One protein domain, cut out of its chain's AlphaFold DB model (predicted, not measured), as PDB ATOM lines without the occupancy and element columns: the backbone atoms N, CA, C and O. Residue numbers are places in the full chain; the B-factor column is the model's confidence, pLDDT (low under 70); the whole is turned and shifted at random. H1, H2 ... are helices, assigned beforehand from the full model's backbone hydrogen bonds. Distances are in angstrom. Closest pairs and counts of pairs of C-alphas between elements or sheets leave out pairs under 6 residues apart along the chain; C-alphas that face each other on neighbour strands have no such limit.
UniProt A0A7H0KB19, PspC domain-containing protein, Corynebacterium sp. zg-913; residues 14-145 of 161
ATOM      1  N   ASP A  14      -2.083 -45.251  -5.819       86.94
ATOM      2  CA  ASP A  14      -1.316 -45.699  -4.653       86.94
ATOM      3  C   ASP A  14       0.132 -46.055  -5.050       86.94
ATOM      4  O   ASP A  14       1.066 -45.786  -4.301       86.94
ATOM      5  N   THR A  15       0.337 -46.568  -6.269       86.81
ATOM      6  CA  THR A  15       1.657 -46.888  -6.847       86.81
ATOM      7  C   THR A  15       2.190 -45.809  -7.791       86.81
ATOM      8  O   THR A  15       3.020 -46.089  -8.666       86.81
ATOM      9  N   ARG A  16       1.716 -44.566  -7.643       88.88
ATOM     10  CA  ARG A  16       2.146 -43.440  -8.479       88.88
ATOM     11  C   ARG A  16       3.669 -43.230  -8.421       88.88
ATOM     12  O   ARG A  16       4.297 -43.546  -7.410       88.88
ATOM     13  N   PRO A  17       4.274 -42.655  -9.474       87.81
ATOM     14  CA  PRO A  17       5.711 -42.419  -9.506       87.81
ATOM     15  C   PRO A  17       6.207 -41.535  -8.354       87.81
ATOM     16  O   PRO A  17       5.579 -40.535  -8.000       87.81
ATOM     17  N   HIS A  18       7.380 -41.878  -7.822       87.94
ATOM     18  CA  HIS A  18       8.117 -41.051  -6.869       87.94
ATOM     19  C   HIS A  18       9.150 -40.197  -7.595       87.94
ATOM     20  O   HIS A  18       9.875 -40.678  -8.462       87.94
ATOM     21  N   ARG A  19       9.250 -38.921  -7.231       88.12
ATOM     22  CA  ARG A  19      10.240 -38.004  -7.798       88.12
ATOM     23  C   ARG A  19      11.623 -38.365  -7.280       88.12
ATOM     24  O   ARG A  19      11.829 -38.399  -6.071       88.12
ATOM     25  N   ILE A  20      12.571 -38.549  -8.191       83.94
ATOM     26  CA  ILE A  20      13.981 -38.811  -7.872       83.94
ATOM     27  C   ILE A  20      14.779 -37.574  -8.283       83.94
ATOM     28  O   ILE A  20      15.068 -37.435  -9.471       83.94
ATOM     29  N   PRO A  21      15.079 -36.620  -7.384       77.88
ATOM     30  CA  PRO A  21      15.823 -35.423  -7.758       77.88
ATOM     31  C   PRO A  21      17.328 -35.712  -7.859       77.88
ATOM     32  O   PRO A  21      17.794 -36.802  -7.530       77.88
ATOM     33  N   LYS A  22      18.097 -34.733  -8.354       74.19
ATOM     34  CA  LYS A  22      19.538 -34.895  -8.628       74.19
ATOM     35  C   LYS A  22      20.333 -35.285  -7.382       74.19
ATOM     36  O   LYS A  22      21.223 -36.120  -7.454       74.19
ATOM     37  N   ASP A  23      19.986 -34.696  -6.248       70.25
ATOM     38  CA  ASP A  23      20.633 -34.937  -4.959       70.25
ATOM     39  C   ASP A  23      20.351 -36.333  -4.376       70.25
ATOM     40  O   ASP A  23      21.094 -36.792  -3.517       70.25
ATOM     41  N   ALA A  24      19.344 -37.050  -4.885       65.62
ATOM     42  CA  ALA A  24      19.089 -38.456  -4.560       65.62
ATOM     43  C   ALA A  24      19.893 -39.448  -5.439       65.62
ATOM     44  O   ALA A  24      19.683 -40.664  -5.348       65.62
ATOM     45  N   GLY A  25      20.800 -38.941  -6.286       59.06
ATOM     46  CA  GLY A  25      21.691 -39.735  -7.142       59.06
ATOM     47  C   GLY A  25      21.132 -40.067  -8.529       59.06
ATOM     48  O   GLY A  25      21.640 -40.965  -9.183       59.06
ATOM     49  N   GLY A  26      20.069 -39.396  -8.986       60.88
ATOM     50  CA  GLY A  26      19.478 -39.645 -10.308       60.88
ATOM     51  C   GLY A  26      19.920 -38.649 -11.386       60.88
ATOM     52  O   GLY A  26      20.210 -37.486 -11.095       60.88
ATOM     53  N   ARG A  27      19.816 -39.041 -12.666       64.00
ATOM     54  CA  ARG A  27      19.968 -38.166 -13.863       64.00
ATOM     55  C   ARG A  27      18.828 -37.146 -14.041       64.00
ATOM     56  O   ARG A  27      18.395 -36.832 -15.160       64.00
ATOM     57  N   ALA A  28      18.268 -36.656 -12.940       68.62
ATOM     58  CA  ALA A  28      17.184 -35.687 -12.943       68.62
ATOM     59  C   ALA A  28      17.651 -34.374 -13.561       68.62
ATOM     60  O   ALA A  28      18.809 -34.009 -13.433       68.62
ATOM     61  N   VAL A  29      16.768 -33.649 -14.244       66.88
ATOM     62  CA  VAL A  29      17.093 -32.311 -14.773       66.88
ATOM     63  C   VAL A  29      16.267 -31.273 -14.034       66.88
ATOM     64  O   VAL A  29      16.833 -30.401 -13.386       66.88
ATOM     65  N   ILE A  30      14.947 -31.448 -14.029       71.75
ATOM     66  CA  ILE A  30      13.991 -30.630 -13.279       71.75
ATOM     67  C   ILE A  30      13.279 -31.573 -12.308       71.75
ATOM     68  O   ILE A  30      12.814 -32.616 -12.749       71.75
ATOM     69  N   ALA A  31      13.205 -31.253 -11.013       74.44
ATOM     70  CA  ALA A  31      12.344 -31.877  -9.986       74.44
ATOM     71  C   ALA A  31      12.344 -33.409  -9.767       74.44
ATOM     72  O   ALA A  31      11.727 -33.870  -8.808       74.44
ATOM     73  N   GLY A  32      12.972 -34.202 -10.636       79.81
ATOM     74  CA  GLY A  32      12.957 -35.661 -10.597       79.81
ATOM     75  C   GLY A  32      11.702 -36.344 -11.147       79.81
ATOM     76  O   GLY A  32      11.603 -37.561 -11.018       79.81
ATOM     77  N   VAL A  33      10.756 -35.615 -11.759       87.50
ATOM     78  CA  VAL A  33       9.465 -36.182 -12.214       87.50
ATOM     79  C   VAL A  33       9.668 -37.212 -13.327       87.50
ATOM     80  O   VAL A  33       9.268 -38.362 -13.175       87.50
ATOM     81  N   CYS A  34      10.350 -36.847 -14.420       87.00
ATOM     82  CA  CYS A  34      10.557 -37.770 -15.546       87.00
ATOM     83  C   CYS A  34      11.381 -39.004 -15.159       87.00
ATOM     84  O   CYS A  34      11.139 -40.089 -15.673       87.00
ATOM     85  N   VAL A  35      12.347 -38.840 -14.248       84.88
ATOM     86  CA  VAL A  35      13.144 -39.963 -13.730       84.88
ATOM     87  C   VAL A  35      12.274 -40.880 -12.875       84.88
ATOM     88  O   VAL A  35      12.378 -42.093 -12.998       84.88
ATOM     89  N   GLY A  36      11.353 -40.317 -12.089       85.06
ATOM     90  CA  GLY A  36      10.351 -41.077 -11.347       85.06
ATOM     91  C   GLY A  36       9.450 -41.927 -12.237       85.06
ATOM     92  O   GLY A  36       9.276 -43.117 -11.981       85.06
ATOM     93  N   PHE A  37       8.918 -41.346 -13.318       86.19
ATOM     94  CA  PHE A  37       8.160 -42.096 -14.329       86.19
ATOM     95  C   PHE A  37       9.004 -43.208 -14.956       86.19
ATOM     96  O   PHE A  37       8.535 -44.338 -15.080       86.19
ATOM     97  N   GLY A  38      10.254 -42.905 -15.309       84.25
ATOM     98  CA  GLY A  38      11.162 -43.883 -15.892       84.25
ATOM     99  C   GLY A  38      11.503 -45.035 -14.950       84.25
ATOM    100  O   GLY A  38      11.563 -46.180 -15.386       84.25
ATOM    101  N   GLN A  39      11.641 -44.766 -13.651       84.25
ATOM    102  CA  GLN A  39      11.834 -45.801 -12.638       84.25
ATOM    103  C   GLN A  39      10.573 -46.649 -12.444       84.25
ATOM    104  O   GLN A  39      10.658 -47.870 -12.342       84.25
ATOM    105  N   ARG A  40       9.392 -46.019 -12.398       84.69
ATOM    106  CA  ARG A  40       8.126 -46.718 -12.142       84.69
ATOM    107  C   ARG A  40       7.691 -47.610 -13.303       84.69
ATOM    108  O   ARG A  40       7.167 -48.693 -13.056       84.69
ATOM    109  N   TYR A  41       7.872 -47.142 -14.536       85.94
ATOM    110  CA  TYR A  41       7.384 -47.816 -15.744       85.94
ATOM    111  C   TYR A  41       8.501 -48.413 -16.607       85.94
ATOM    112  O   TYR A  41       8.218 -48.907 -17.692       85.94
ATOM    113  N   LYS A  42       9.760 -48.372 -16.142       83.38
ATOM    114  CA  LYS A  42      10.949 -48.849 -16.877       83.38
ATOM    115  C   LYS A  42      11.107 -48.193 -18.261       83.38
ATOM    116  O   LYS A  42      11.557 -48.822 -19.213       83.38
ATOM    117  N   VAL A  43      10.731 -46.917 -18.367       83.12
ATOM    118  CA  VAL A  43      10.832 -46.098 -19.591       83.12
ATOM    119  C   VAL A  43      12.035 -45.160 -19.486       83.12
ATOM    120  O   VAL A  43      12.390 -44.724 -18.394       83.12
ATOM    121  N   ASP A  44      12.661 -44.806 -20.610       85.69
ATOM    122  CA  ASP A  44      13.722 -43.795 -20.623       85.69
ATOM    123  C   ASP A  44      13.179 -42.415 -20.164       85.69
ATOM    124  O   ASP A  44      12.238 -41.885 -20.771       85.69
ATOM    125  N   PRO A  45      13.769 -41.780 -19.127       83.56
ATOM    126  CA  PRO A  45      13.406 -40.432 -18.695       83.56
ATOM    127  C   PRO A  45      13.457 -39.381 -19.811       83.56
ATOM    128  O   PRO A  45      12.750 -38.374 -19.726       83.56
ATOM    129  N   VAL A  46      14.290 -39.573 -20.841       86.06
ATOM    130  CA  VAL A  46      14.369 -38.687 -22.010       86.06
ATOM    131  C   VAL A  46      13.086 -38.760 -22.834       86.06
ATOM    132  O   VAL A  46      12.531 -37.713 -23.164       86.06
ATOM    133  N   ALA A  47      12.556 -39.959 -23.087       85.69
ATOM    134  CA  ALA A  47      11.289 -40.129 -23.798       85.69
ATOM    135  C   ALA A  47      10.134 -39.446 -23.048       85.69
ATOM    136  O   ALA A  47       9.334 -38.728 -23.648       85.69
ATOM    137  N   VAL A  48      10.105 -39.572 -21.716       86.19
ATOM    138  CA  VAL A  48       9.111 -38.889 -20.870       86.19
ATOM    139  C   VAL A  48       9.236 -37.363 -20.979       86.19
ATOM    140  O   VAL A  48       8.228 -36.666 -21.073       86.19
ATOM    141  N   ARG A  49      10.461 -36.813 -21.009       87.75
ATOM    142  CA  ARG A  49      10.678 -35.366 -21.224       87.75
ATOM    143  C   ARG A  49      10.150 -34.918 -22.579       87.75
ATOM    144  O   ARG A  49       9.448 -33.914 -22.637       87.75
ATOM    145  N   ILE A  50      10.466 -35.657 -23.641       87.38
ATOM    146  CA  ILE A  50      10.000 -35.347 -24.996       87.38
ATOM    147  C   ILE A  50       8.468 -35.358 -25.037       87.38
ATOM    148  O   ILE A  50       7.879 -34.431 -25.583       87.38
ATOM    149  N   ALA A  51       7.818 -36.325 -24.381       87.25
ATOM    150  CA  ALA A  51       6.361 -36.371 -24.283       87.25
ATOM    151  C   ALA A  51       5.778 -35.107 -23.623       87.25
ATOM    152  O   ALA A  51       4.854 -34.507 -24.167       87.25
ATOM    153  N   PHE A  52       6.349 -34.646 -22.501       87.50
ATOM    154  CA  PHE A  52       5.924 -33.393 -21.860       87.50
ATOM    155  C   PHE A  52       6.160 -32.161 -22.740       87.50
ATOM    156  O   PHE A  52       5.322 -31.263 -22.761       87.50
ATOM    157  N   VAL A  53       7.278 -32.111 -23.472       86.88
ATOM    158  CA  VAL A  53       7.581 -31.001 -24.388       86.88
ATOM    159  C   VAL A  53       6.585 -30.971 -25.544       86.88
ATOM    160  O   VAL A  53       6.019 -29.917 -25.815       86.88
ATOM    161  N   ILE A  54       6.302 -32.114 -26.175       86.56
ATOM    162  CA  ILE A  54       5.299 -32.220 -27.244       86.56
ATOM    163  C   ILE A  54       3.924 -31.798 -26.723       86.56
ATOM    164  O   ILE A  54       3.247 -31.002 -27.365       86.56
ATOM    165  N   LEU A  55       3.536 -32.253 -25.529       83.31
ATOM    166  CA  LEU A  55       2.270 -31.870 -24.901       83.31
ATOM    167  C   LEU A  55       2.207 -30.366 -24.576       83.31
ATOM    168  O   LEU A  55       1.145 -29.748 -24.620       83.31
ATOM    169  N   GLY A  56       3.350 -29.768 -24.239       81.38
ATOM    170  CA  GLY A  56       3.494 -28.332 -24.018       81.38
ATOM    171  C   GLY A  56       3.358 -27.527 -25.305       81.38
ATOM    172  O   GLY A  56       2.620 -26.551 -25.329       81.38
ATOM    173  N   LEU A  57       4.026 -27.946 -26.380       80.62
ATOM    174  CA  LEU A  57       4.048 -27.220 -27.651       80.62
ATOM    175  C   LEU A  57       2.763 -27.390 -28.465       80.62
ATOM    176  O   LEU A  57       2.314 -26.437 -29.088       80.62
ATOM    177  N   ALA A  58       2.166 -28.582 -28.458       74.19
ATOM    178  CA  ALA A  58       0.978 -28.860 -29.259       74.19
ATOM    179  C   ALA A  58      -0.287 -28.186 -28.702       74.19
ATOM    180  O   ALA A  58      -1.195 -27.861 -29.460       74.19
ATOM    181  N   PHE A  59      -0.361 -27.984 -27.383       68.75
ATOM    182  CA  PHE A  59      -1.621 -27.634 -26.719       68.75
ATOM    183  C   PHE A  59      -1.459 -26.800 -25.430       68.75
ATOM    184  O   PHE A  59      -2.434 -26.590 -24.711       68.75
ATOM    185  N   GLY A  60      -0.240 -26.383 -25.067       71.75
ATOM    186  CA  GLY A  60       0.035 -25.583 -23.861       71.75
ATOM    187  C   GLY A  60      -0.038 -26.342 -22.525       71.75
ATOM    188  O   GLY A  60       0.332 -25.800 -21.485       71.75
ATOM    189  N   GLY A  61      -0.480 -27.605 -22.524       78.94
ATOM    190  CA  GLY A  61      -0.788 -28.364 -21.306       78.94
ATOM    191  C   GLY A  61       0.397 -29.081 -20.654       78.94
ATOM    192  O   GLY A  61       0.332 -29.422 -19.475       78.94
ATOM    193  N   GLY A  62       1.494 -29.308 -21.381       81.62
ATOM    194  CA  GLY A  62       2.638 -30.089 -20.886       81.62
ATOM    195  C   GLY A  62       3.296 -29.522 -19.629       81.62
ATOM    196  O   GLY A  62       3.571 -30.266 -18.689       81.62
ATOM    197  N   ILE A  63       3.485 -28.201 -19.569       83.31
ATOM    198  CA  ILE A  63       4.053 -27.525 -18.390       83.31
ATOM    199  C   ILE A  63       3.097 -27.639 -17.199       83.31
ATOM    200  O   ILE A  63       3.522 -27.949 -16.088       83.31
ATOM    201  N   PHE A  64       1.797 -27.454 -17.430       84.94
ATOM    202  CA  PHE A  64       0.786 -27.589 -16.387       84.94
ATOM    203  C   PHE A  64       0.738 -29.012 -15.813       84.94
ATOM    204  O   PHE A  64       0.809 -29.195 -14.597       84.94
ATOM    205  N   ALA A  65       0.703 -30.027 -16.681       86.81
ATOM    206  CA  ALA A  65       0.757 -31.432 -16.280       86.81
ATOM    207  C   ALA A  65       2.034 -31.740 -15.484       86.81
ATOM    208  O   ALA A  65       1.989 -32.454 -14.481       86.81
ATOM    209  N   TYR A  66       3.164 -31.153 -15.883       87.94
ATOM    210  CA  TYR A  66       4.431 -31.294 -15.181       87.94
ATOM    211  C   TYR A  66       4.393 -30.706 -13.761       87.94
ATOM    212  O   TYR A  66       4.817 -31.364 -12.809       87.94
ATOM    213  N   LEU A  67       3.858 -29.490 -13.601       89.44
ATOM    214  CA  LEU A  67       3.698 -28.844 -12.295       89.44
ATOM    215  C   LEU A  67       2.758 -29.641 -11.383       89.44
ATOM    216  O   LEU A  67       3.067 -29.831 -10.207       89.44
ATOM    217  N   LEU A  68       1.656 -30.170 -11.923       89.62
ATOM    218  CA  LEU A  68       0.756 -31.054 -11.181       89.62
ATOM    219  C   LEU A  68       1.458 -32.338 -10.734       89.62
ATOM    220  O   LEU A  68       1.365 -32.712  -9.565       89.62
ATOM    221  N   CYS A  69       2.204 -32.992 -11.627       90.12
ATOM    222  CA  CYS A  69       2.992 -34.171 -11.268       90.12
ATOM    223  C   CYS A  69       3.991 -33.840 -10.160       90.12
ATOM    224  O   CYS A  69       4.109 -34.592  -9.199       90.12
ATOM    225  N   TRP A  70       4.662 -32.689 -10.234       91.31
ATOM    226  CA  TRP A  70       5.559 -32.253  -9.170       91.31
ATOM    227  C   TRP A  70       4.814 -32.096  -7.835       91.31
ATOM    228  O   TRP A  70       5.242 -32.626  -6.811       91.31
ATOM    229  N   MET A  71       3.660 -31.438  -7.857       89.62
ATOM    230  CA  MET A  71       2.865 -31.128  -6.673       89.62
ATOM    231  C   MET A  71       2.292 -32.371  -5.969       89.62
ATOM    232  O   MET A  71       2.229 -32.424  -4.737       89.62
ATOM    233  N   PHE A  72       1.896 -33.387  -6.743       91.00
ATOM    234  CA  PHE A  72       1.235 -34.591  -6.230       91.00
ATOM    235  C   PHE A  72       2.136 -35.818  -6.102       91.00
ATOM    236  O   PHE A  72       1.734 -36.772  -5.441       91.00
ATOM    237  N   MET A  73       3.336 -35.827  -6.679       89.38
ATOM    238  CA  MET A  73       4.257 -36.954  -6.524       89.38
ATOM    239  C   MET A  73       5.158 -36.759  -5.298       89.38
ATOM    240  O   MET A  73       5.793 -35.701  -5.162       89.38
ATOM    241  N   PRO A  74       5.251 -37.754  -4.395       88.75
ATOM    242  CA  PRO A  74       6.187 -37.693  -3.283       88.75
ATOM    243  C   PRO A  74       7.612 -37.785  -3.813       88.75
ATOM    244  O   PRO A  74       7.859 -38.283  -4.913       88.75
ATOM    245  N   ARG A  75       8.561 -37.285  -3.035       86.75
ATOM    246  CA  ARG A  75       9.983 -37.442  -3.326       86.75
ATOM    247  C   ARG A  75      10.473 -38.778  -2.773       86.75
ATOM    248  O   ARG A  75      10.020 -39.192  -1.716       86.75
ATOM    249  N   VAL A  76      11.421 -39.423  -3.448       82.56
ATOM    250  CA  VAL A  76      12.103 -40.604  -2.902       82.56
ATOM    251  C   VAL A  76      12.732 -40.268  -1.548       82.56
ATOM    252  O   VAL A  76      13.373 -39.229  -1.386       82.56
ATOM    253  N   GLY A  77      12.500 -41.135  -0.570       77.88
ATOM    254  CA  GLY A  77      12.865 -40.960   0.832       77.88
ATOM    255  C   GLY A  77      11.825 -40.217   1.673       77.88
ATOM    256  O   GLY A  77      12.048 -40.063   2.871       77.88
ATOM    257  N   LEU A  78      10.707 -39.765   1.087       83.69
ATOM    258  CA  LEU A  78       9.627 -39.058   1.778       83.69
ATOM    259  C   LEU A  78       8.263 -39.687   1.474       83.69
ATOM    260  O   LEU A  78       7.941 -40.001   0.331       83.69
ATOM    261  N   ASN A  79       7.414 -39.788   2.498       82.19
ATOM    262  CA  ASN A  79       6.049 -40.316   2.367       82.19
ATOM    263  C   ASN A  79       5.000 -39.217   2.126       82.19
ATOM    264  O   ASN A  79       3.800 -39.489   2.039       82.19
ATOM    265  N   ILE A  80       5.442 -37.963   2.013       86.12
ATOM    266  CA  ILE A  80       4.582 -36.800   1.831       86.12
ATOM    267  C   ILE A  80       4.795 -36.152   0.464       86.12
ATOM    268  O   ILE A  80       5.895 -36.122  -0.090       86.12
ATOM    269  N   THR A  81       3.714 -35.615  -0.093       90.50
ATOM    270  CA  THR A  81       3.756 -34.812  -1.315       90.50
ATOM    271  C   THR A  81       3.944 -33.337  -0.966       90.50
ATOM    272  O   THR A  81       3.494 -32.912   0.103       90.50
ATOM    273  N   PRO A  82       4.510 -32.517  -1.869       89.38
ATOM    274  CA  PRO A  82       4.569 -31.068  -1.674       89.38
ATOM    275  C   PRO A  82       3.198 -30.461  -1.356       89.38
ATOM    276  O   PRO A  82       3.091 -29.615  -0.475       89.38
ATOM    277  N   ALA A  83       2.131 -30.959  -1.994       91.12
ATOM    278  CA  ALA A  83       0.765 -30.557  -1.675       91.12
ATOM    279  C   ALA A  83       0.392 -30.804  -0.217       91.12
ATOM    280  O   ALA A  83      -0.071 -29.892   0.466       91.12
ATOM    281  N   LYS A  84       0.618 -32.025   0.275       89.25
ATOM    282  CA  LYS A  84       0.267 -32.398   1.643       89.25
ATOM    283  C   LYS A  84       1.141 -31.651   2.660       89.25
ATOM    284  O   LYS A  84       0.621 -31.198   3.672       89.25
ATOM    285  N   ALA A  85       2.410 -31.393   2.339       89.31
ATOM    286  CA  ALA A  85       3.327 -30.624   3.184       89.31
ATOM    287  C   ALA A  85       2.876 -29.170   3.444       89.31
ATOM    288  O   ALA A  85       3.232 -28.592   4.470       89.31
ATOM    289  N   ILE A  86       2.092 -28.556   2.548       90.19
ATOM    290  CA  ILE A  86       1.560 -27.195   2.754       90.19
ATOM    291  C   ILE A  86       0.427 -27.177   3.781       90.19
ATOM    292  O   ILE A  86       0.363 -26.245   4.588       90.19
ATOM    293  N   VAL A  87      -0.450 -28.183   3.726       90.81
ATOM    294  CA  VAL A  87      -1.680 -28.267   4.531       90.81
ATOM    295  C   VAL A  87      -1.445 -28.911   5.895       90.81
ATOM    296  O   VAL A  87      -2.159 -28.604   6.845       90.81
ATOM    297  N   THR A  88      -0.455 -29.797   6.013       88.81
ATOM    298  CA  THR A  88      -0.145 -30.482   7.271       88.81
ATOM    299  C   THR A  88       0.546 -29.536   8.275       88.81
ATOM    300  O   THR A  88       1.451 -28.782   7.890       88.81
ATOM    301  N   PRO A  89       0.144 -29.550   9.565       88.06
ATOM    302  CA  PRO A  89       0.822 -28.803  10.630       88.06
ATOM    303  C   PRO A  89       2.302 -29.190  10.772       88.06
ATOM    304  O   PRO A  89       2.672 -30.339  10.533       88.06
ATOM    305  N   LYS A  90       3.162 -28.238  11.164       85.38
ATOM    306  CA  LYS A  90       4.626 -28.455  11.230       85.38
ATOM    307  C   LYS A  90       5.016 -29.482  12.287       85.38
ATOM    308  O   LYS A  90       6.027 -30.151  12.139       85.38
ATOM    309  N   GLU A  91       4.198 -29.613  13.318       86.69
ATOM    310  CA  GLU A  91       4.404 -30.469  14.481       86.69
ATOM    311  C   GLU A  91       4.314 -31.960  14.123       86.69
ATOM    312  O   GLU A  91       4.865 -32.798  14.827       86.69
ATOM    313  N   GLN A  92       3.639 -32.293  13.017       86.25
ATOM    314  CA  GLN A  92       3.489 -33.665  12.518       86.25
ATOM    315  C   GLN A  92       4.529 -34.026  11.448       86.25
ATOM    316  O   GLN A  92       4.524 -35.150  10.952       86.25
ATOM    317  N   LEU A  93       5.385 -33.076  11.054       84.75
ATOM    318  CA  LEU A  93       6.328 -33.226   9.950       84.75
ATOM    319  C   LEU A  93       7.743 -33.432  10.486       84.75
ATOM    320  O   LEU A  93       8.224 -32.687  11.338       84.75
ATOM    321  N   SER A  94       8.448 -34.413   9.931       87.00
ATOM    322  CA  SER A  94       9.883 -34.559  10.159       87.00
ATOM    323  C   SER A  94      10.662 -33.386   9.536       87.00
ATOM    324  O   SER A  94      10.180 -32.744   8.594       87.00
ATOM    325  N   PRO A  95      11.902 -33.107   9.986       86.31
ATOM    326  CA  PRO A  95      12.698 -31.993   9.461       86.31
ATOM    327  C   PRO A  95      12.854 -32.002   7.932       86.31
ATOM    328  O   PRO A  95      12.768 -30.952   7.302       86.31
ATOM    329  N   ARG A  96      12.995 -33.189   7.321       83.81
ATOM    330  CA  ARG A  96      13.095 -33.348   5.858       83.81
ATOM    331  C   ARG A  96      11.766 -33.102   5.136       83.81
ATOM    332  O   ARG A  96      11.756 -32.614   4.013       83.81
ATOM    333  N   GLU A  97      10.638 -33.410   5.769       86.25
ATOM    334  CA  GLU A  97       9.308 -33.153   5.202       86.25
ATOM    335  C   GLU A  97       8.944 -31.664   5.252       86.25
ATOM    336  O   GLU A  97       8.277 -31.155   4.350       86.25
ATOM    337  N   ILE A  98       9.430 -30.937   6.264       86.12
ATOM    338  CA  ILE A  98       9.276 -29.478   6.356       86.12
ATOM    339  C   ILE A  98       9.976 -28.780   5.181       86.12
ATOM    340  O   ILE A  98       9.465 -27.780   4.667       86.12
ATOM    341  N   GLU A  99      11.112 -29.305   4.715       86.44
ATOM    342  CA  GLU A  99      11.834 -28.744   3.568       86.44
ATOM    343  C   GLU A  99      11.019 -28.800   2.270       86.44
ATOM    344  O   GLU A  99      11.098 -27.859   1.479       86.44
ATOM    345  N   GLU A 100      10.158 -29.809   2.081       85.38
ATOM    346  CA  GLU A 100       9.269 -29.913   0.910       85.38
ATOM    347  C   GLU A 100       8.128 -28.881   0.918       85.38
ATOM    348  O   GLU A 100       7.485 -28.641  -0.107       85.38
ATOM    349  N   ARG A 101       7.898 -28.189   2.039       87.25
ATOM    350  CA  ARG A 101       6.877 -27.137   2.117       87.25
ATOM    351  C   ARG A 101       7.248 -25.897   1.303       87.25
ATOM    352  O   ARG A 101       6.371 -25.289   0.693       87.25
ATOM    353  N   LYS A 102       8.535 -25.522   1.267       87.62
ATOM    354  CA  LYS A 102       9.036 -24.383   0.468       87.62
ATOM    355  C   LYS A 102       8.788 -24.571  -1.039       87.62
ATOM    356  O   LYS A 102       8.168 -23.685  -1.628       87.62
ATOM    357  N   PRO A 103       9.208 -25.683  -1.680       87.31
ATOM    358  CA  PRO A 103       8.877 -25.929  -3.077       87.31
ATOM    359  C   PRO A 103       7.370 -26.109  -3.269       87.31
ATOM    360  O   PRO A 103       6.858 -25.631  -4.271       87.31
ATOM    361  N   GLY A 104       6.642 -26.692  -2.308       89.00
ATOM    362  CA  GLY A 104       5.178 -26.747  -2.353       89.00
ATOM    363  C   GLY A 104       4.534 -25.369  -2.548       89.00
ATOM    364  O   GLY A 104       3.719 -25.193  -3.452       89.00
ATOM    365  N   TRP A 105       4.926 -24.370  -1.753       91.88
ATOM    366  CA  TRP A 105       4.420 -22.999  -1.902       91.88
ATOM    367  C   TRP A 105       4.782 -22.373  -3.251       91.88
ATOM    368  O   TRP A 105       3.921 -21.772  -3.890       91.88
ATOM    369  N   TRP A 106       6.023 -22.548  -3.717       91.81
ATOM    370  CA  TRP A 106       6.434 -22.066  -5.040       91.81
ATOM    371  C   TRP A 106       5.652 -22.724  -6.178       91.81
ATOM    372  O   TRP A 106       5.297 -22.049  -7.140       91.81
ATOM    373  N   LEU A 107       5.339 -24.015  -6.058       91.25
ATOM    374  CA  LEU A 107       4.506 -24.735  -7.019       91.25
ATOM    375  C   LEU A 107       3.067 -24.238  -7.004       91.25
ATOM    376  O   LEU A 107       2.482 -24.073  -8.069       91.25
ATOM    377  N   LEU A 108       2.510 -23.965  -5.822       91.69
ATOM    378  CA  LEU A 108       1.166 -23.408  -5.696       91.69
ATOM    379  C   LEU A 108       1.079 -22.027  -6.356       91.69
ATOM    380  O   LEU A 108       0.174 -21.789  -7.150       91.69
ATOM    381  N   ILE A 109       2.049 -21.147  -6.085       91.75
ATOM    382  CA  ILE A 109       2.141 -19.829  -6.727       91.75
ATOM    383  C   ILE A 109       2.297 -19.990  -8.241       91.75
ATOM    384  O   ILE A 109       1.559 -19.367  -8.998       91.75
ATOM    385  N   GLY A 110       3.206 -20.861  -8.687       88.69
ATOM    386  CA  GLY A 110       3.409 -21.154 -10.103       88.69
ATOM    387  C   GLY A 110       2.130 -21.635 -10.785       88.69
ATOM    388  O   GLY A 110       1.803 -21.151 -11.860       88.69
ATOM    389  N   LEU A 111       1.359 -22.515 -10.140       88.81
ATOM    390  CA  LEU A 111       0.082 -23.009 -10.655       88.81
ATOM    391  C   LEU A 111      -0.963 -21.889 -10.753       88.81
ATOM    392  O   LEU A 111      -1.628 -21.770 -11.778       88.81
ATOM    393  N   ILE A 112      -1.082 -21.047  -9.721       88.12
ATOM    394  CA  ILE A 112      -2.025 -19.918  -9.691       88.12
ATOM    395  C   ILE A 112      -1.686 -18.886 -10.769       88.12
ATOM    396  O   ILE A 112      -2.587 -18.401 -11.443       88.12
ATOM    397  N   VAL A 113      -0.404 -18.568 -10.963       85.44
ATOM    398  CA  VAL A 113       0.047 -17.625 -11.999       85.44
ATOM    399  C   VAL A 113      -0.099 -18.226 -13.401       85.44
ATOM    400  O   VAL A 113      -0.451 -17.524 -14.346       85.44
ATOM    401  N   PHE A 114       0.144 -19.530 -13.548       81.88
ATOM    402  CA  PHE A 114       0.085 -20.214 -14.838       81.88
ATOM    403  C   PHE A 114      -1.353 -20.497 -15.303       81.88
ATOM    404  O   PHE A 114      -1.601 -20.519 -16.505       81.88
ATOM    405  N   LEU A 115      -2.315 -20.679 -14.392       80.25
ATOM    406  CA  LEU A 115      -3.718 -20.972 -14.727       80.25
ATOM    407  C   LEU A 115      -4.370 -19.907 -15.644       80.25
ATOM    408  O   LEU A 115      -4.906 -20.288 -16.686       80.25
ATOM    409  N   PRO A 116      -4.287 -18.591 -15.351       74.12
ATOM    410  CA  PRO A 116      -4.779 -17.539 -16.245       74.12
ATOM    411  C   PRO A 116      -4.005 -17.424 -17.563       74.12
ATOM    412  O   PRO A 116      -4.546 -16.977 -18.575       74.12
ATOM    413  N   ALA A 117      -2.720 -17.794 -17.569       70.12
ATOM    414  CA  ALA A 117      -1.923 -17.824 -18.791       70.12
ATOM    415  C   ALA A 117      -2.374 -18.977 -19.698       70.12
ATOM    416  O   ALA A 117      -2.523 -18.786 -20.901       70.12
ATOM    417  N   LEU A 118      -2.691 -20.140 -19.121       67.00
ATOM    418  CA  LEU A 118      -3.253 -21.274 -19.849       67.00
ATOM    419  C   LEU A 118      -4.620 -20.933 -20.452       67.00
ATOM    420  O   LEU A 118      -4.855 -21.255 -21.611       67.00
ATOM    421  N   SER A 119      -5.498 -20.240 -19.715       67.31
ATOM    422  CA  SER A 119      -6.820 -19.859 -20.236       67.31
ATOM    423  C   SER A 119      -6.766 -18.855 -21.390       67.31
ATOM    424  O   SER A 119      -7.721 -18.762 -22.152       67.31
ATOM    425  N   GLN A 120      -5.683 -18.084 -21.500       71.38
ATOM    426  CA  GLN A 120      -5.497 -17.108 -22.577       71.38
ATOM    427  C   GLN A 120      -4.692 -17.671 -23.752       71.38
ATOM    428  O   GLN A 120      -4.922 -17.281 -24.892       71.38
ATOM    429  N   ALA A 121      -3.745 -18.574 -23.484       63.75
ATOM    430  CA  ALA A 121      -2.822 -19.102 -24.484       63.75
ATOM    431  C   ALA A 121      -3.287 -20.416 -25.129       63.75
ATOM    432  O   ALA A 121      -2.840 -20.734 -26.229       63.75
ATOM    433  N   ALA A 122      -4.147 -21.196 -24.467       65.06
ATOM    434  CA  ALA A 122      -4.630 -22.468 -24.989       65.06
ATOM    435  C   ALA A 122      -6.121 -22.397 -25.329       65.06
ATOM    436  O   ALA A 122      -6.941 -21.975 -24.514       65.06
ATOM    437  N   ASP A 123      -6.485 -22.903 -26.512       75.56
ATOM    438  CA  ASP A 123      -7.861 -23.329 -26.756       75.56
ATOM    439  C   ASP A 123      -8.213 -24.383 -25.695       75.56
ATOM    440  O   ASP A 123      -7.534 -25.409 -25.565       75.56
ATOM    441  N   VAL A 124      -9.272 -24.130 -24.926       75.06
ATOM    442  CA  VAL A 124      -9.804 -25.039 -23.900       75.06
ATOM    443  C   VAL A 124      -9.963 -26.466 -24.424       75.06
ATOM    444  O   VAL A 124      -9.707 -27.420 -23.691       75.06
ATOM    445  N   ARG A 125     -10.315 -26.638 -25.703       79.19
ATOM    446  CA  ARG A 125     -10.414 -27.958 -26.340       79.19
ATOM    447  C   ARG A 125      -9.054 -28.644 -26.445       79.19
ATOM    448  O   ARG A 125      -8.942 -29.821 -26.114       79.19
ATOM    449  N   GLY A 126      -8.018 -27.910 -26.842       77.69
ATOM    450  CA  GLY A 126      -6.643 -28.408 -26.904       77.69
ATOM    451  C   GLY A 126      -6.094 -28.781 -25.525       77.69
ATOM    452  O   GLY A 126      -5.493 -29.846 -25.360       77.69
ATOM    453  N   ALA A 127      -6.377 -27.959 -24.511       76.19
ATOM    454  CA  ALA A 127      -6.005 -28.248 -23.128       76.19
ATOM    455  C   ALA A 127      -6.680 -29.532 -22.608       76.19
ATOM    456  O   ALA A 127      -6.016 -30.382 -22.009       76.19
ATOM    457  N   LEU A 128      -7.976 -29.720 -22.889       81.88
ATOM    458  CA  LEU A 128      -8.703 -30.943 -22.533       81.88
ATOM    459  C   LEU A 128      -8.153 -32.174 -23.259       81.88
ATOM    460  O   LEU A 128      -7.926 -33.198 -22.617       81.88
ATOM    461  N   ILE A 129      -7.883 -32.072 -24.566       85.50
ATOM    462  CA  ILE A 129      -7.274 -33.159 -25.348       85.50
ATOM    463  C   ILE A 129      -5.928 -33.553 -24.747       85.50
ATOM    464  O   ILE A 129      -5.659 -34.737 -24.578       85.50
ATOM    465  N   SER A 130      -5.106 -32.582 -24.352       81.75
ATOM    466  CA  SER A 130      -3.824 -32.863 -23.707       81.75
ATOM    467  C   SER A 130      -3.952 -33.540 -22.362       81.75
ATOM    468  O   SER A 130      -3.188 -34.452 -22.061       81.75
ATOM    469  N   PHE A 131      -4.909 -33.102 -21.549       84.25
ATOM    470  CA  PHE A 131      -5.159 -33.720 -20.259       84.25
ATOM    471  C   PHE A 131      -5.588 -35.177 -20.453       84.25
ATOM    472  O   PHE A 131      -4.991 -36.082 -19.877       84.25
ATOM    473  N   VAL A 132      -6.543 -35.425 -21.352       88.19
ATOM    474  CA  VAL A 132      -6.994 -36.781 -21.687       88.19
ATOM    475  C   VAL A 132      -5.850 -37.623 -22.248       88.19
ATOM    476  O   VAL A 132      -5.643 -38.737 -21.777       88.19
ATOM    477  N   ALA A 133      -5.068 -37.097 -23.192       88.25
ATOM    478  CA  ALA A 133      -3.928 -37.797 -23.777       88.25
ATOM    479  C   ALA A 133      -2.862 -38.137 -22.727       88.25
ATOM    480  O   ALA A 133      -2.348 -39.252 -22.717       88.25
ATOM    481  N   PHE A 134      -2.567 -37.216 -21.807       89.19
ATOM    482  CA  PHE A 134      -1.633 -37.449 -20.711       89.19
ATOM    483  C   PHE A 134      -2.093 -38.594 -19.804       89.19
ATOM    484  O   PHE A 134      -1.339 -39.539 -19.581       89.19
ATOM    485  N   PHE A 135      -3.339 -38.547 -19.322       87.94
ATOM    486  CA  PHE A 135      -3.883 -39.610 -18.473       87.94
ATOM    487  C   PHE A 135      -4.033 -40.930 -19.226       87.94
ATOM    488  O   PHE A 135      -3.813 -41.983 -18.639       87.94
ATOM    489  N   PHE A 136      -4.340 -40.890 -20.522       90.12
ATOM    490  CA  PHE A 136      -4.397 -42.077 -21.365       90.12
ATOM    491  C   PHE A 136      -3.019 -42.730 -21.513       90.12
ATOM    492  O   PHE A 136      -2.879 -43.920 -21.252       90.12
ATOM    493  N   VAL A 137      -1.980 -41.963 -21.856       88.06
ATOM    494  CA  VAL A 137      -0.601 -42.472 -21.962       88.06
ATOM    495  C   VAL A 137      -0.104 -42.991 -20.613       88.06
ATOM    496  O   VAL A 137       0.514 -44.057 -20.545       88.06
ATOM    497  N   TRP A 138      -0.399 -42.279 -19.526       89.31
ATOM    498  CA  TRP A 138      -0.059 -42.732 -18.180       89.31
ATOM    499  C   TRP A 138      -0.781 -44.043 -17.833       89.31
ATOM    500  O   TRP A 138      -0.162 -45.000 -17.375       89.31
ATOM    501  N   TYR A 139      -2.071 -44.145 -18.136       87.81
ATOM    502  CA  TYR A 139      -2.827 -45.370 -17.914       87.81
ATOM    503  C   TYR A 139      -2.298 -46.541 -18.753       87.81
ATOM    504  O   TYR A 139      -2.140 -47.639 -18.228       87.81
ATOM    505  N   VAL A 140      -1.968 -46.320 -20.028       87.50
ATOM    506  CA  VAL A 140      -1.396 -47.353 -20.909       87.50
ATOM    507  C   VAL A 140      -0.035 -47.820 -20.395       87.50
ATOM    508  O   VAL A 140       0.207 -49.019 -20.305       87.50
ATOM    509  N   THR A 141       0.843 -46.899 -19.993       86.56
ATOM    510  CA  THR A 141       2.152 -47.261 -19.414       86.56
ATOM    511  C   THR A 141       2.017 -48.021 -18.095       86.56
ATOM    512  O   THR A 141       2.784 -48.953 -17.851       86.56
ATOM    513  N   TYR A 142       1.010 -47.687 -17.284       86.88
ATOM    514  CA  TYR A 142       0.638 -48.455 -16.100       86.88
ATOM    515  C   TYR A 142       0.091 -49.843 -16.442       86.88
ATOM    516  O   TYR A 142       0.524 -50.818 -15.837       86.88
ATOM    517  N   ALA A 143      -0.806 -49.960 -17.421       85.69
ATOM    518  CA  ALA A 143      -1.365 -51.242 -17.843       85.69
ATOM    519  C   ALA A 143      -0.279 -52.194 -18.372       85.69
ATOM    520  O   ALA A 143      -0.357 -53.396 -18.137       85.69
ATOM    521  N   SER A 144       0.757 -51.655 -19.024       86.44
ATOM    522  CA  SER A 144       1.921 -52.428 -19.467       86.44
ATOM    523  C   SER A 144       2.855 -52.839 -18.323       86.44
ATOM    524  O   SER A 144       3.508 -53.871 -18.424       86.44
ATOM    525  N   ASN A 145       2.949 -52.046 -17.250       84.56
ATOM    526  CA  ASN A 145       3.846 -52.295 -16.113       84.56
ATOM    527  C   ASN A 145       3.136 -52.022 -14.770       84.56
ATOM    528  O   ASN A 145       3.452 -51.038 -14.084       84.56
TER     529      ASN A 145
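Overview. This is residues 14 to 145 of the 161 residues of the protein "PspC domain-containing protein" of Corynebacterium sp. zg-913 (UniProt A0A7H0KB19). Two pairs of helices running opposite ways, H2 with H7 and H3 with H6, make the arms of a V; H3 is in the middle of the whole, and H1 sits in the mouth of the V. Short H4 packs on one end of H3 and H6, with H5 near it, and residues 14 to 32 form a long stretch with no named element. The printed part has 132 residues with seven named helices, H1 to H7 in chain order, and no named strand; its class is all helix. It is compact, with a radius of gyration of the C-alphas of 15.1 A and spans of 43 by 34 by 25 A.

Arrangement. After residues 14 to 32 comes H1, residues 33 to 41. H2, residues 45 to 59, touches H1 with residues 45 to 49 alone, at a steep tilt of 61 degrees, opposite ways; the closest C-alphas, of Gly 38 and Pro 45, are 5.0 A apart. H3, residues 61 to 72, is the hub, touching five helices. It touches H2 at a steep tilt of 52 degrees, and the closest C-alphas, of Gly 56 and Gly 62, are 3.7 A apart. H1 and H3 only just touch, with 3 pairs of C-alphas within 8 A, the closest being Val 33 and Trp 70 at 6.3 A. H4, residues 82 to 87, touches H3, closest at the C-alphas of Met 71 and Pro 82, 5.3 A. H5, residues 95 to 99, is close to H4 but not clearly touching, with the C-alphas of Ala 85 and Glu 97 closest at 6.8 A. H6, residues 101 to 121, touches H3 at a shallow tilt of 23 degrees, opposite ways, closest at the C-alphas of Met 71 and Gly 104, 6.6 A. H7, residues 124 to 144, touches H2 at a shallow tilt of 22 degrees, opposite ways, closest at the C-alphas of Phe 59 and Gly 126, 5.1 A. The helix packing is mostly crossed: 2 of 8 touching pairs are at a shallow tilt. Every O i to N i+4 pair is within hydrogen-bond range in H1, H3, H5 and H7, against 10 of 11 in H2, 1 of 2 in H4 and 15 of 17 in H6.

Along the chain. H1 begins at C-alpha 33, (9.465, -36.182, -12.214). H2 is 21.3 A long and H3 16.4 A. H6, 29.4 A, has a kink of 30 degrees near residue 115. H7, 30.1 A, ends at C-alpha 144, (1.921, -52.428, -19.467).

Size, cuts and confidence. The C-alphas farthest apart, of Ala 58 and Glu 91, are 43.9 A apart. The printed part has no cut, and no link between helices is long. The pLDDT is under 70 at residues 24 to 29, 59, 118 to 119 and 121 to 122.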